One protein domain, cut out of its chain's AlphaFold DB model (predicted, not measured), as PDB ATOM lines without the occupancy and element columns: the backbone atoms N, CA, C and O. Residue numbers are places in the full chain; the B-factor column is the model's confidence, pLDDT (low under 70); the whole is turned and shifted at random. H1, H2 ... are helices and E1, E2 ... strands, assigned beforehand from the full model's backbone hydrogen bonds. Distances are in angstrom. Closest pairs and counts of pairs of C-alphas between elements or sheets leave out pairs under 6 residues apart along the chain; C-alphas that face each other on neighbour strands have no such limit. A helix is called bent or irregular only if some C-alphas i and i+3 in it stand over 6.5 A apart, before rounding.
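AT A GLANCE: This is residues 7 to 118 of the 270 residues of an uncharacterized protein of Alteromonadales bacterium TW-7 (UniProt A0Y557). Three helices, H1, H3 and H5, are spread like three prongs from a base that runs through H2, H4 and the short strand pair E1 and E2, with H3 towards one end of the base, H5 towards the other and H1 between them. Long loops fill much of the rest: residues 80 to 104 run from H5 past the middle to E2, and the tail after E2, residues 108 to 118, folds back towards the prong side. The printed part has 112 residues, with five named helices and two named strands in the order H1, H2, H3, H4, E1, H5, E2; E1 and E2 form an antiparallel sheet of two strands. The class is mostly helix, though under half of the residues are in named elements. The whole is compact, with a radius of gyration of the C-alphas of 14.7 A and spans of 38 by 32 by 28 A.

IN THESE COORDINATES: H1, residues 7 to 20, begins at C-alpha 7 at (-6.156, 68.598, 19.352) and is 19.9 A long from first to last C-alpha. H2 is residues 24 to 28, 5.6 A, and H3 is residues 35 to 44, 14.3 A. H4, residues 57 to 63, is 9.9 A long and irregular, with C-alphas 59 and 62 7.1 A apart. E1, residues 66 to 68, spans 7.0 A. H5, residues 70 to 79, begins at C-alpha 70 at (16.238, 59.477, 13.765) and is 14.3 A long. E2, residues 105 to 107, spans 6.9 A and ends at C-alpha 107 at (15.101, 68.266, 5.733).

HOW THE PARTS SIT: H1 and H2 meet only through their link. H2 and H3 are close but not clearly touching; their closest C-alphas, those of Gln 28 and Leu 36, are 7.2 A apart. H3 and H4 are apart, and so are H1 and H5. E1 and E2 are antiparallel, at 147 degrees between their directions; C-alphas 67 and 106 face each other at 4.4 A, and N 105 and O 68 are within hydrogen-bond range at 2.8 A, as are N 68 and O 105 at 2.9 A. The closest C-alphas of H5 and E2, those of Arg 70 and Glu 105, are 7.3 A apart. Every O i to N i+4 pair is within hydrogen-bond range in H2, H3 and H5; in H1 it is 8 of 10, and in H4 1 of 3, beside 2 of 4 O i to N i+3 pairs.

THE WHOLE: The two C-alphas farthest apart, those of Glu 55 and Lys 78, are 40.3 A apart. The printed part has no cut. The links H3 to H4, 12 residues, and H5 to E2, 25 residues, are long. Mean pLDDT of the printed part is 75.0, and it is under 70 in residues 7 to 25, 43 to 51 and 108 to 117.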
ATOM      1  N   GLU A   7      -6.065  67.154  19.054       39.94
ATOM      2  CA  GLU A   7      -6.156  68.598  19.352       39.94
ATOM      3  C   GLU A   7      -5.679  68.964  20.768       39.94
ATOM      4  O   GLU A   7      -5.119  70.038  20.988       39.94
ATOM      5  N   ASN A   8      -5.815  68.051  21.735       44.94
ATOM      6  CA  ASN A   8      -5.284  68.255  23.088       44.94
ATOM      7  C   ASN A   8      -3.751  68.125  23.134       44.94
ATOM      8  O   ASN A   8      -3.090  68.776  23.947       44.94
ATOM      9  N   ASN A   9      -3.169  67.330  22.232       51.25
ATOM     10  CA  ASN A   9      -1.724  67.142  22.148       51.25
ATOM     11  C   ASN A   9      -1.024  68.294  21.416       51.25
ATOM     12  O   ASN A   9       0.083  68.658  21.805       51.25
ATOM     13  N   THR A  10      -1.650  68.939  20.426       52.66
ATOM     14  CA  THR A  10      -1.065  70.109  19.743       52.66
ATOM     15  C   THR A  10      -0.844  71.293  20.681       52.66
ATOM     16  O   THR A  10       0.160  71.979  20.533       52.66
ATOM     17  N   GLY A  11      -1.692  71.514  21.691       54.56
ATOM     18  CA  GLY A  11      -1.474  72.561  22.701       54.56
ATOM     19  C   GLY A  11      -0.252  72.308  23.598       54.56
ATOM     20  O   GLY A  11       0.562  73.208  23.820       54.56
ATOM     21  N   LEU A  12      -0.081  71.069  24.073       54.75
ATOM     22  CA  LEU A  12       1.078  70.653  24.875       54.75
ATOM     23  C   LEU A  12       2.368  70.621  24.052       54.75
ATOM     24  O   LEU A  12       3.410  71.050  24.541       54.75
ATOM     25  N   ILE A  13       2.293  70.177  22.795       57.22
ATOM     26  CA  ILE A  13       3.414  70.187  21.853       57.22
ATOM     27  C   ILE A  13       3.777  71.609  21.508       57.22
ATOM     28  O   ILE A  13       4.939  71.933  21.627       57.22
ATOM     29  N   ASN A  14       2.828  72.480  21.173       55.75
ATOM     30  CA  ASN A  14       3.123  73.886  20.932       55.75
ATOM     31  C   ASN A  14       3.797  74.498  22.152       55.75
ATOM     32  O   ASN A  14       4.762  75.219  21.982       55.75
ATOM     33  N   ARG A  15       3.392  74.159  23.380       50.97
ATOM     34  CA  ARG A  15       4.075  74.630  24.591       50.97
ATOM     35  C   ARG A  15       5.471  74.025  24.776       50.97
ATOM     36  O   ARG A  15       6.384  74.773  25.091       50.97
ATOM     37  N   ALA A  16       5.663  72.721  24.586       54.47
ATOM     38  CA  ALA A  16       6.967  72.059  24.713       54.47
ATOM     39  C   ALA A  16       7.933  72.504  23.608       54.47
ATOM     40  O   ALA A  16       9.060  72.886  23.893       54.47
ATOM     41  N   VAL A  17       7.440  72.548  22.372       54.81
ATOM     42  CA  VAL A  17       8.076  73.133  21.198       54.81
ATOM     43  C   VAL A  17       8.404  74.573  21.504       54.81
ATOM     44  O   VAL A  17       9.575  74.831  21.423       54.81
ATOM     45  N   LEU A  18       7.500  75.453  21.963       52.03
ATOM     46  CA  LEU A  18       7.762  76.865  22.333       52.03
ATOM     47  C   LEU A  18       8.763  77.045  23.490       52.03
ATOM     48  O   LEU A  18       9.580  77.964  23.435       52.03
ATOM     49  N   ILE A  19       8.712  76.195  24.520       53.97
ATOM     50  CA  ILE A  19       9.649  76.204  25.660       53.97
ATOM     51  C   ILE A  19      11.046  75.775  25.204       53.97
ATOM     52  O   ILE A  19      12.035  76.378  25.615       53.97
ATOM     53  N   ASP A  20      11.131  74.777  24.326       56.66
ATOM     54  CA  ASP A  20      12.386  74.325  23.733       56.66
ATOM     55  C   ASP A  20      12.834  75.301  22.612       56.66
ATOM     56  O   ASP A  20      14.012  75.610  22.458       56.66
ATOM     57  N   HIS A  21      11.891  75.912  21.888       56.97
ATOM     58  CA  HIS A  21      12.012  76.331  20.480       56.97
ATOM     59  C   HIS A  21      13.052  77.372  20.170       56.97
ATOM     60  O   HIS A  21      13.470  77.533  19.024       56.97
ATOM     61  N   PHE A  22      13.402  78.163  21.161       54.97
ATOM     62  CA  PHE A  22      14.189  79.348  20.907       54.97
ATOM     63  C   PHE A  22      15.651  79.137  21.209       54.97
ATOM     64  O   PHE A  22      16.333  80.141  21.359       54.97
ATOM     65  N   SER A  23      16.109  77.877  21.349       57.84
ATOM     66  CA  SER A  23      17.441  77.496  21.852       57.84
ATOM     67  C   SER A  23      17.904  78.513  22.898       57.84
ATOM     68  O   SER A  23      18.993  79.084  22.807       57.84
ATOM     69  N   ALA A  24      16.985  78.869  23.804       57.41
ATOM     70  CA  ALA A  24      16.974  80.211  24.367       57.41
ATOM     71  C   ALA A  24      18.256  80.432  25.174       57.41
ATOM     72  O   ALA A  24      18.857  81.491  25.083       57.41
ATOM     73  N   ASN A  25      18.765  79.393  25.830       63.22
ATOM     74  CA  ASN A  25      20.044  79.442  26.530       63.22
ATOM     75  C   ASN A  25      21.241  79.705  25.598       63.22
ATOM     76  O   ASN A  25      22.108  80.509  25.937       63.22
ATOM     77  N   TYR A  26      21.270  79.093  24.409       78.50
ATOM     78  CA  TYR A  26      22.347  79.283  23.434       78.50
ATOM     79  C   TYR A  26      22.362  80.710  22.878       78.50
ATOM     80  O   TYR A  26      23.395  81.377  22.910       78.50
ATOM     81  N   TRP A  27      21.222  81.208  22.394       80.62
ATOM     82  CA  TRP A  27      21.168  82.522  21.748       80.62
ATOM     83  C   TRP A  27      21.184  83.675  22.759       80.62
ATOM     84  O   TRP A  27      21.824  84.693  22.500       80.62
ATOM     85  N   GLN A  28      20.553  83.530  23.934       80.50
ATOM     86  CA  GLN A  28      20.442  84.612  24.931       80.50
ATOM     87  C   GLN A  28      21.786  85.094  25.478       80.50
ATOM     88  O   GLN A  28      21.885  86.240  25.925       80.50
ATOM     89  N   GLY A  29      22.820  84.249  25.444       84.69
ATOM     90  CA  GLY A  29      24.179  84.644  25.810       84.69
ATOM     91  C   GLY A  29      24.762  85.742  24.914       84.69
ATOM     92  O   GLY A  29      25.651  86.475  25.334       84.69
ATOM     93  N   PHE A  30      24.226  85.881  23.702       87.94
ATOM     94  CA  PHE A  30      24.693  86.796  22.662       87.94
ATOM     95  C   PHE A  30      23.716  87.948  22.406       87.94
ATOM     96  O   PHE A  30      23.982  88.813  21.570       87.94
ATOM     97  N   ILE A  31      22.593  87.955  23.127       85.62
ATOM     98  CA  ILE A  31      21.492  88.904  22.990       85.62
ATOM     99  C   ILE A  31      21.459  89.836  24.197       85.62
ATOM    100  O   ILE A  31      21.673  89.411  25.337       85.62
ATOM    101  N   LYS A  32      21.181  91.122  23.951       81.81
ATOM    102  CA  LYS A  32      21.015  92.089  25.040       81.81
ATOM    103  C   LYS A  32      19.795  91.710  25.890       81.81
ATOM    104  O   LYS A  32      18.810  91.203  25.350       81.81
ATOM    105  N   PRO A  33      19.827  91.949  27.212       78.56
ATOM    106  CA  PRO A  33      18.660  91.724  28.060       78.56
ATOM    107  C   PRO A  33      17.410  92.421  27.493       78.56
ATOM    108  O   PRO A  33      17.490  93.567  27.066       78.56
ATOM    109  N   GLY A  34      16.271  91.725  27.468       75.94
ATOM    110  CA  GLY A  34      14.988  92.265  26.993       75.94
ATOM    111  C   GLY A  34      14.715  92.127  25.489       75.94
ATOM    112  O   GLY A  34      13.559  91.964  25.111       75.94
ATOM    113  N   GLU A  35      15.740  92.081  24.632       80.12
ATOM    114  CA  GLU A  35      15.561  91.991  23.168       80.12
ATOM    115  C   GLU A  35      14.863  90.693  22.735       80.12
ATOM    116  O   GLU A  35      13.997  90.714  21.863       80.12
ATOM    117  N   LEU A  36      15.169  89.565  23.390       77.44
ATOM    118  CA  LEU A  36      14.483  88.302  23.106       77.44
ATOM    119  C   LEU A  36      12.987  88.367  23.453       77.44
ATOM    120  O   LEU A  36      12.169  87.807  22.731       77.44
ATOM    121  N   ASN A  37      12.615  89.070  24.528       75.50
ATOM    122  CA  ASN A  37      11.209  89.209  24.913       75.50
ATOM    123  C   ASN A  37      10.441  90.030  23.873       75.50
ATOM    124  O   ASN A  37       9.333  89.657  23.501       75.50
ATOM    125  N   LEU A  38      11.053  91.105  23.367       77.00
ATOM    126  CA  LEU A  38      10.486  91.919  22.290       77.00
ATOM    127  C   LEU A  38      10.335  91.110  20.995       77.00
ATOM    128  O   LEU A  38       9.284  91.155  20.357       77.00
ATOM    129  N   TYR A  39      11.357  90.328  20.641       75.50
ATOM    130  CA  TYR A  39      11.328  89.444  19.476       75.50
ATOM    131  C   TYR A  39      10.219  88.385  19.586       75.50
ATOM    132  O   TYR A  39       9.418  88.225  18.665       75.50
ATOM    133  N   ASN A  40      10.116  87.712  20.735       72.81
ATOM    134  CA  ASN A  40       9.083  86.710  20.987       72.81
ATOM    135  C   ASN A  40       7.678  87.321  20.962       72.81
ATOM    136  O   ASN A  40       6.779  86.743  20.355       72.81
ATOM    137  N   ALA A  41       7.487  88.499  21.564       72.31
ATOM    138  CA  ALA A  41       6.207  89.202  21.537       72.31
ATOM    139  C   ALA A  41       5.766  89.532  20.101       72.31
ATOM    140  O   ALA A  41       4.598  89.362  19.763       72.31
ATOM    141  N   ALA A  42       6.694  89.942  19.229       70.38
ATOM    142  CA  ALA A  42       6.386  90.196  17.822       70.38
ATOM    143  C   ALA A  42       5.934  88.923  17.083       70.38
ATOM    144  O   ALA A  42       4.932  88.963  16.370       70.38
ATOM    145  N   ILE A  43       6.624  87.793  17.296       67.25
ATOM    146  CA  ILE A  43       6.247  86.495  16.703       67.25
ATOM    147  C   ILE A  43       4.863  86.053  17.178       67.25
ATOM    148  O   ILE A  43       4.029  85.674  16.358       67.25
ATOM    149  N   ILE A  44       4.614  86.106  18.490       65.69
ATOM    150  CA  ILE A  44       3.350  85.661  19.099       65.69
ATOM    151  C   ILE A  44       2.166  86.458  18.545       65.69
ATOM    152  O   ILE A  44       1.114  85.887  18.277       65.69
ATOM    153  N   ASN A  45       2.349  87.757  18.308       67.25
ATOM    154  CA  ASN A  45       1.299  88.625  17.778       67.25
ATOM    155  C   ASN A  45       1.063  88.464  16.263       67.25
ATOM    156  O   ASN A  45       0.350  89.265  15.665       67.25
ATOM    157  N   GLY A  46       1.656  87.457  15.611       53.56
ATOM    158  CA  GLY A  46       1.432  87.169  14.190       53.56
ATOM    159  C   GLY A  46       2.107  88.159  13.240       53.56
ATOM    160  O   GLY A  46       1.918  88.090  12.022       53.56
ATOM    161  N   HIS A  47       2.941  89.059  13.763       57.56
ATOM    162  CA  HIS A  47       3.824  89.841  12.919       57.56
ATOM    163  C   HIS A  47       4.905  88.881  12.421       57.56
ATOM    164  O   HIS A  47       5.606  88.255  13.219       57.56
ATOM    165  N   LYS A  48       5.081  88.764  11.094       51.78
ATOM    166  CA  LYS A  48       6.330  88.200  10.562       51.78
ATOM    167  C   LYS A  48       7.440  88.967  11.261       51.78
ATOM    168  O   LYS A  48       7.454  90.191  11.144       51.78
ATOM    169  N   ALA A  49       8.316  88.285  11.996       49.00
ATOM    170  CA  ALA A  49       9.483  88.914  12.586       49.00
ATOM    171  C   ALA A  49      10.319  89.509  11.441       49.00
ATOM    172  O   ALA A  49      11.155  88.849  10.832       49.00
ATOM    173  N   SER A  50      10.028  90.756  11.070       42.72
ATOM    174  CA  SER A  50      10.741  91.511  10.041       42.72
ATOM    175  C   SER A  50      12.168  91.807  10.493       42.72
ATOM    176  O   SER A  50      13.030  92.146   9.683       42.72
ATOM    177  N   HIS A  51      12.418  91.668  11.794       54.28
ATOM    178  CA  HIS A  51      13.688  91.894  12.441       54.28
ATOM    179  C   HIS A  51      14.398  90.564  12.650       54.28
ATOM    180  O   HIS A  51      13.946  89.728  13.419       54.28
ATOM    181  N   ASN A  52      15.527  90.386  11.968       70.25
ATOM    182  CA  ASN A  52      16.487  89.354  12.335       70.25
ATOM    183  C   ASN A  52      17.000  89.631  13.752       70.25
ATOM    184  O   ASN A  52      17.301  90.783  14.077       70.25
ATOM    185  N   LEU A  53      17.137  88.580  14.557       78.06
ATOM    186  CA  LEU A  53      17.668  88.676  15.916       78.06
ATOM    187  C   LEU A  53      19.158  89.050  15.893       78.06
ATOM    188  O   LEU A  53      19.667  89.705  16.799       78.06
ATOM    189  N   PHE A  54      19.851  88.691  14.809       85.50
ATOM    190  CA  PHE A  54      21.265  88.987  14.614       85.50
ATOM    191  C   PHE A  54      21.537  89.755  13.318       85.50
ATOM    192  O   PHE A  54      20.888  89.558  12.287       85.50
ATOM    193  N   GLU A  55      22.568  90.605  13.336       82.25
ATOM    194  CA  GLU A  55      23.045  91.256  12.114       82.25
ATOM    195  C   GLU A  55      23.587  90.213  11.117       82.25
ATOM    196  O   GLU A  55      24.289  89.269  11.482       82.25
ATOM    197  N   GLY A  56      23.255  90.375   9.832       83.31
ATOM    198  CA  GLY A  56      23.718  89.483   8.764       83.31
ATOM    199  C   GLY A  56      23.033  88.113   8.702       83.31
ATOM    200  O   GLY A  56      23.384  87.311   7.839       83.31
ATOM    201  N   GLU A  57      22.031  87.844   9.544       84.62
ATOM    202  CA  GLU A  57      21.346  86.544   9.632       84.62
ATOM    203  C   GLU A  57      20.766  86.046   8.296       84.62
ATOM    204  O   GLU A  57      20.731  84.841   8.053       84.62
ATOM    205  N   GLN A  58      20.398  86.952   7.382       82.69
ATOM    206  CA  GLN A  58      19.928  86.587   6.039       82.69
ATOM    207  C   GLN A  58      20.943  85.737   5.264       82.69
ATOM    208  O   GLN A  58      20.555  84.791   4.584       82.69
ATOM    209  N   LEU A  59      22.239  86.040   5.396       86.50
ATOM    210  CA  LEU A  59      23.309  85.273   4.754       86.50
ATOM    211  C   LEU A  59      23.541  83.919   5.435       86.50
ATOM    212  O   LEU A  59      24.146  83.034   4.840       86.50
ATOM    213  N   LEU A  60      23.042  83.747   6.662       87.25
ATOM    214  CA  LEU A  60      23.212  82.536   7.462       87.25
ATOM    215  C   LEU A  60      22.044  81.557   7.341       87.25
ATOM    216  O   LEU A  60      22.132  80.451   7.867       87.25
ATOM    217  N   LYS A  61      20.964  81.928   6.642       82.25
ATOM    218  CA  LYS A  61      19.778  81.076   6.442       82.25
ATOM    219  C   LYS A  61      20.103  79.706   5.859       82.25
ATOM    220  O   LYS A  61      19.479  78.719   6.222       82.25
ATOM    221  N   VAL A  62      21.103  79.649   4.991       81.88
ATOM    222  CA  VAL A  62      21.594  78.404   4.392       81.88
ATOM    223  C   VAL A  62      22.126  77.402   5.426       81.88
ATOM    224  O   VAL A  62      21.949  76.205   5.264       81.88
ATOM    225  N   PHE A  63      22.680  77.885   6.543       84.31
ATOM    226  CA  PHE A  63      23.165  77.054   7.648       84.31
ATOM    227  C   PHE A  63      22.059  76.707   8.652       84.31
ATOM    228  O   PHE A  63      22.342  76.159   9.717       84.31
ATOM    229  N   LYS A  64      20.799  77.032   8.339       81.62
ATOM    230  CA  LYS A  64      19.616  76.732   9.153       81.62
ATOM    231  C   LYS A  64      18.675  75.736   8.454       81.62
ATOM    232  O   LYS A  64      17.472  76.003   8.413       81.62
ATOM    233  N   PRO A  65      19.158  74.607   7.884       81.19
ATOM    234  CA  PRO A  65      18.236  73.548   7.511       81.19
ATOM    235  C   PRO A  65      17.592  73.001   8.783       81.19
ATOM    236  O   PRO A  65      18.169  73.096   9.869       81.19
ATOM    237  N   LEU A  66      16.416  72.397   8.645       82.88
ATOM    238  CA  LEU A  66      15.792  71.727   9.773       82.88
ATOM    239  C   LEU A  66      16.427  70.367   9.970       82.88
ATOM    240  O   LEU A  66      16.556  69.594   9.021       82.88
ATOM    241  N   LYS A  67      16.862  70.103  11.200       87.38
ATOM    242  CA  LYS A  67      17.682  68.933  11.524       87.38
ATOM    243  C   LYS A  67      17.006  68.086  12.581       87.38
ATOM    244  O   LYS A  67      16.370  68.607  13.496       87.38
ATOM    245  N   PHE A  68      17.159  66.774  12.490       88.69
ATOM    246  CA  PHE A  68      16.642  65.856  13.495       88.69
ATOM    247  C   PHE A  68      17.528  64.622  13.648       88.69
ATOM    248  O   PHE A  68      18.273  64.239  12.750       88.69
ATOM    249  N   CYS A  69      17.426  63.978  14.805       90.75
ATOM    250  CA  CYS A  69      18.001  62.661  15.032       90.75
ATOM    251  C   CYS A  69      16.912  61.605  14.825       90.75
ATOM    252  O   CYS A  69      15.852  61.684  15.453       90.75
ATOM    253  N   ARG A  70      17.174  60.593  13.983       89.62
ATOM    254  CA  ARG A  70      16.238  59.477  13.765       89.62
ATOM    255  C   ARG A  70      15.912  58.750  15.071       89.62
ATOM    256  O   ARG A  70      14.744  58.476  15.325       89.62
ATOM    257  N   MET A  71      16.911  58.524  15.925       92.12
ATOM    258  CA  MET A  71      16.720  57.859  17.216       92.12
ATOM    259  C   MET A  71      15.901  58.712  18.193       92.12
ATOM    260  O   MET A  71      15.057  58.165  18.896       92.12
ATOM    261  N   CYS A  72      16.090  60.039  18.244       90.88
ATOM    262  CA  CYS A  72      15.187  60.912  19.012       90.88
ATOM    263  C   CYS A  72      13.747  60.776  18.512       90.88
ATOM    264  O   CYS A  72      12.868  60.437  19.294       90.88
ATOM    265  N   ALA A  73      13.527  60.932  17.204       88.88
ATOM    266  CA  ALA A  73      12.191  60.867  16.620       88.88
ATOM    267  C   ALA A  73      11.502  59.506  16.849       88.88
ATOM    268  O   ALA A  73      10.302  59.447  17.097       88.88
ATOM    269  N   GLU A  74      12.233  58.395  16.766       90.19
ATOM    270  CA  GLU A  74      11.695  57.064  17.074       90.19
ATOM    271  C   GLU A  74      11.345  56.896  18.554       90.19
ATOM    272  O   GLU A  74      10.313  56.301  18.863       90.19
ATOM    273  N   ASN A  75      12.172  57.423  19.460       90.75
ATOM    274  CA  ASN A  75      11.890  57.380  20.893       90.75
ATOM    275  C   ASN A  75      10.643  58.195  21.237       90.75
ATOM    276  O   ASN A  75       9.796  57.689  21.966       90.75
ATOM    277  N   ASP A  76      10.491  59.391  20.667       87.56
ATOM    278  CA  ASP A  76       9.316  60.234  20.899       87.56
ATOM    279  C   ASP A  76       8.039  59.563  20.369       87.56
ATOM    280  O   ASP A  76       7.033  59.472  21.070       87.56
ATOM    281  N   ARG A  77       8.083  58.968  19.167       86.12
ATOM    282  CA  ARG A  77       6.938  58.199  18.643       86.12
ATOM    283  C   ARG A  77       6.521  57.065  19.574       86.12
ATOM    284  O   ARG A  77       5.332  56.802  19.695       86.12
ATOM    285  N   LYS A  78       7.478  56.399  20.225       87.56
ATOM    286  CA  LYS A  78       7.198  55.312  21.173       87.56
ATOM    287  C   LYS A  78       6.668  55.816  22.514       87.56
ATOM    288  O   LYS A  78       5.802  55.164  23.084       87.56
ATOM    289  N   SER A  79       7.196  56.924  23.033       85.12
ATOM    290  CA  SER A  79       6.879  57.405  24.384       85.12
ATOM    291  C   SER A  79       5.654  58.315  24.438       85.12
ATOM    292  O   SER A  79       4.867  58.216  25.374       85.12
ATOM    293  N   ILE A  80       5.493  59.196  23.449       81.94
ATOM    294  CA  ILE A  80       4.451  60.233  23.408       81.94
ATOM    295  C   ILE A  80       3.550  60.122  22.168       81.94
ATOM    296  O   ILE A  80       2.627  60.916  22.006       81.94
ATOM    297  N   GLY A  81       3.802  59.149  21.283       80.00
ATOM    298  CA  GLY A  81       3.003  58.883  20.077       80.00
ATOM    299  C   GLY A  81       3.384  59.719  18.849       80.00
ATOM    300  O   GLY A  81       2.854  59.497  17.763       80.00
ATOM    301  N   LEU A  82       4.297  60.683  18.991       82.12
ATOM    302  CA  LEU A  82       4.570  61.735  18.005       82.12
ATOM    303  C   LEU A  82       6.062  62.099  18.042       82.12
ATOM    304  O   LEU A  82       6.656  62.054  19.108       82.12
ATOM    305  N   ALA A  83       6.664  62.514  16.923       84.25
ATOM    306  CA  ALA A  83       8.031  63.058  16.901       84.25
ATOM    307  C   ALA A  83       8.009  64.564  16.655       84.25
ATOM    308  O   ALA A  83       7.310  65.002  15.743       84.25
ATOM    309  N   TYR A  84       8.815  65.333  17.386       81.19
ATOM    310  CA  TYR A  84       8.884  66.789  17.234       81.19
ATOM    311  C   TYR A  84      10.319  67.297  17.036       81.19
ATOM    312  O   TYR A  84      11.302  66.574  17.213       81.19
ATOM    313  N   TRP A  85      10.440  68.552  16.610       82.88
ATOM    314  CA  TRP A  85      11.728  69.196  16.357       82.88
ATOM    315  C   TRP A  85      12.377  69.690  17.652       82.88
ATOM    316  O   TRP A  85      11.891  70.627  18.278       82.88
ATOM    317  N   TYR A  86      13.514  69.099  18.016       84.25
ATOM    318  CA  TYR A  86      14.323  69.569  19.144       84.25
ATOM    319  C   TYR A  86      15.078  70.847  18.794       84.25
ATOM    320  O   TYR A  86      15.693  70.942  17.724       84.25
ATOM    321  N   SER A  87      15.097  71.791  19.729       80.81
ATOM    322  CA  SER A  87      15.736  73.098  19.556       80.81
ATOM    323  C   SER A  87      17.254  73.030  19.427       80.81
ATOM    324  O   SER A  87      17.850  73.769  18.641       80.81
ATOM    325  N   GLU A  88      17.871  72.108  20.168       86.81
ATOM    326  CA  GLU A  88      19.299  71.821  20.112       86.81
ATOM    327  C   GLU A  88      19.710  71.455  18.684       86.81
ATOM    328  O   GLU A  88      20.679  71.996  18.152       86.81
ATOM    329  N   HIS A  89      18.933  70.588  18.027       88.31
ATOM    330  CA  HIS A  89      19.223  70.178  16.659       88.31
ATOM    331  C   HIS A  89      19.153  71.352  15.675       88.31
ATOM    332  O   HIS A  89      19.795  71.277  14.635       88.31
ATOM    333  N   GLN A  90      18.437  72.441  15.985       86.69
ATOM    334  CA  GLN A  90      18.279  73.581  15.070       86.69
ATOM    335  C   GLN A  90      19.411  74.612  15.159       86.69
ATOM    336  O   GLN A  90      19.458  75.547  14.356       86.69
ATOM    337  N   ILE A  91      20.356  74.465  16.093       88.00
ATOM    338  CA  ILE A  91      21.515  75.361  16.160       88.00
ATOM    339  C   ILE A  91      22.378  75.156  14.909       88.00
ATOM    340  O   ILE A  91      22.787  74.023  14.654       88.00
ATOM    341  N   PRO A  92      22.711  76.207  14.131       88.38
ATOM    342  CA  PRO A  92      23.389  76.091  12.835       88.38
ATOM    343  C   PRO A  92      24.634  75.211  12.852       88.38
ATOM    344  O   PRO A  92      24.855  74.409  11.950       88.38
ATOM    345  N   THR A  93      25.397  75.319  13.932       91.19
ATOM    346  CA  THR A  93      26.695  74.686  14.152       91.19
ATOM    347  C   THR A  93      26.633  73.277  14.746       91.19
ATOM    348  O   THR A  93      27.684  72.658  14.882       91.19
ATOM    349  N   ILE A  94      25.452  72.760  15.104       91.00
ATOM    350  CA  ILE A  94      25.283  71.398  15.635       91.00
ATOM    351  C   ILE A  94      24.958  70.431  14.497       91.00
ATOM    352  O   ILE A  94      23.955  70.585  13.807       91.00
ATOM    353  N   TYR A  95      25.795  69.418  14.308       90.06
ATOM    354  CA  TYR A  95      25.649  68.407  13.253       90.06
ATOM    355  C   TYR A  95      25.476  66.999  13.813       90.06
ATOM    356  O   TYR A  95      25.173  66.068  13.068       90.06
ATOM    357  N   THR A  96      25.650  66.829  15.123       91.81
ATOM    358  CA  THR A  96      25.507  65.539  15.796       91.81
ATOM    359  C   THR A  96      24.618  65.666  17.024       91.81
ATOM    360  O   THR A  96      24.719  66.626  17.786       91.81
ATOM    361  N   CYS A  97      23.753  64.683  17.244       91.88
ATOM    362  CA  CYS A  97      22.885  64.633  18.415       91.88
ATOM    363  C   CYS A  97      23.718  64.469  19.697       91.88
ATOM    364  O   CYS A  97      24.574  63.587  19.751       91.88
ATOM    365  N   SER A  98      23.471  65.269  20.738       90.38
ATOM    366  CA  SER A  98      24.108  65.087  22.056       90.38
ATOM    367  C   SER A  98      23.685  63.792  22.749       90.38
ATOM    368  O   SER A  98      24.493  63.182  23.444       90.38
ATOM    369  N   LYS A  99      22.438  63.354  22.540       91.62
ATOM    370  CA  LYS A  99      21.858  62.173  23.193       91.62
ATOM    371  C   LYS A  99      22.311  60.856  22.567       91.62
ATOM    372  O   LYS A  99      22.539  59.886  23.280       91.62
ATOM    373  N   HIS A 100      22.410  60.807  21.239       93.50
ATOM    374  CA  HIS A 100      22.677  59.565  20.498       93.50
ATOM    375  C   HIS A 100      24.025  59.546  19.780       93.50
ATOM    376  O   HIS A 100      24.350  58.548  19.145       93.50
ATOM    377  N   SER A 101      24.789  60.642  19.823       91.56
ATOM    378  CA  SER A 101      26.079  60.797  19.128       91.56
ATOM    379  C   SER A 101      26.022  60.530  17.615       91.56
ATOM    380  O   SER A 101      27.046  60.336  16.965       91.56
ATOM    381  N   SER A 102      24.823  60.530  17.032       90.19
ATOM    382  CA  SER A 102      24.587  60.278  15.616       90.19
ATOM    383  C   SER A 102      24.602  61.581  14.822       90.19
ATOM    384  O   SER A 102      24.121  62.607  15.308       90.19
ATOM    385  N   VAL A 103      25.046  61.525  13.567       89.88
ATOM    386  CA  VAL A 103      24.880  62.636  12.617       89.88
ATOM    387  C   VAL A 103      23.393  62.956  12.451       89.88
ATOM    388  O   VAL A 103      22.572  62.044  12.337       89.88
ATOM    389  N   LEU A 104      23.049  64.242  12.468       88.75
ATOM    390  CA  LEU A 104      21.680  64.697  12.258       88.75
ATOM    391  C   LEU A 104      21.289  64.562  10.784       88.75
ATOM    392  O   LEU A 104      22.071  64.845   9.878       88.75
ATOM    393  N   GLU A 105      20.054  64.138  10.548       86.69
ATOM    394  CA  GLU A 105      19.432  64.169   9.230       86.69
ATOM    395  C   GLU A 105      18.821  65.550   9.007       86.69
ATOM    396  O   GLU A 105      18.288  66.155   9.939       86.69
ATOM    397  N   HIS A 106      18.914  66.062   7.782       82.12
ATOM    398  CA  HIS A 106      18.379  67.372   7.428       82.12
ATOM    399  C   HIS A 106      17.208  67.237   6.469       82.12
ATOM    400  O   HIS A 106      17.160  66.313   5.655       82.12
ATOM    401  N   VAL A 107      16.306  68.207   6.543       77.44
ATOM    402  CA  VAL A 107      15.101  68.266   5.733       77.44
ATOM    403  C   VAL A 107      15.013  69.622   5.046       77.44
ATOM    404  O   VAL A 107      15.198  70.663   5.680       77.44
ATOM    405  N   VAL A 108      14.739  69.608   3.740       68.25
ATOM    406  CA  VAL A 108      14.404  70.826   2.995       68.25
ATOM    407  C   VAL A 108      12.944  71.147   3.260       68.25
ATOM    408  O   VAL A 108      12.075  70.300   3.073       68.25
ATOM    409  N   TRP A 109      12.675  72.372   3.684       67.75
ATOM    410  CA  TRP A 109      11.327  72.817   3.991       67.75
ATOM    411  C   TRP A 109      10.994  74.059   3.161       67.75
ATOM    412  O   TRP A 109      11.829  74.947   2.997       67.75
ATOM    413  N   ASP A 110       9.766  74.117   2.642       62.94
ATOM    414  CA  ASP A 110       9.172  75.326   2.061       62.94
ATOM    415  C   ASP A 110       9.267  76.537   3.018       62.94
ATOM    416  O   ASP A 110       8.695  76.554   4.110       62.94
ATOM    417  N   HIS A 111       9.959  77.585   2.571       57.91
ATOM    418  CA  HIS A 111      10.280  78.805   3.318       57.91
ATOM    419  C   HIS A 111       9.077  79.584   3.883       57.91
ATOM    420  O   HIS A 111       9.276  80.560   4.608       57.91
ATOM    421  N   LYS A 112       7.838  79.209   3.541       58.88
ATOM    422  CA  LYS A 112       6.613  79.860   4.030       58.88
ATOM    423  C   LYS A 112       6.115  79.355   5.385       58.88
ATOM    424  O   LYS A 112       5.240  79.996   5.956       58.88
ATOM    425  N   LYS A 113       6.632  78.231   5.878       62.72
ATOM    426  CA  LYS A 113       6.164  77.582   7.108       62.72
ATOM    427  C   LYS A 113       7.252  77.626   8.180       62.72
ATOM    428  O   LYS A 113       8.413  77.330   7.907       62.72
ATOM    429  N   THR A 114       6.875  77.992   9.395       64.62
ATOM    430  CA  THR A 114       7.722  77.929  10.585       64.62
ATOM    431  C   THR A 114       7.607  76.561  11.252       64.62
ATOM    432  O   THR A 114       6.706  75.774  10.964       64.62
ATOM    433  N   LEU A 115       8.506  76.278  12.188       66.88
ATOM    434  CA  LEU A 115       8.399  75.092  13.036       66.88
ATOM    435  C   LEU A 115       7.166  75.126  13.956       66.88
ATOM    436  O   LEU A 115       6.666  74.069  14.319       66.88
ATOM    437  N   ILE A 116       6.639  76.313  14.279       65.56
ATOM    438  CA  ILE A 116       5.362  76.452  14.996       65.56
ATOM    439  C   ILE A 116       4.204  76.006  14.092       65.56
ATOM    440  O   ILE A 116       3.275  75.356  14.558       65.56
ATOM    441  N   ASP A 117       4.291  76.279  12.787       65.75
ATOM    442  CA  ASP A 117       3.266  75.875  11.815       65.75
ATOM    443  C   ASP A 117       3.281  74.366  11.523       65.75
ATOM    444  O   ASP A 117       2.340  73.837  10.930       65.75
ATOM    445  N   ASN A 118       4.354  73.655  11.884       71.69
ATOM    446  CA  ASN A 118       4.478  72.212  11.666       71.69
ATOM    447  C   ASN A 118       5.498  71.593  12.646       71.69
ATOM    448  O   ASN A 118       6.613  71.214  12.272       71.69
TER     449      ASN A 118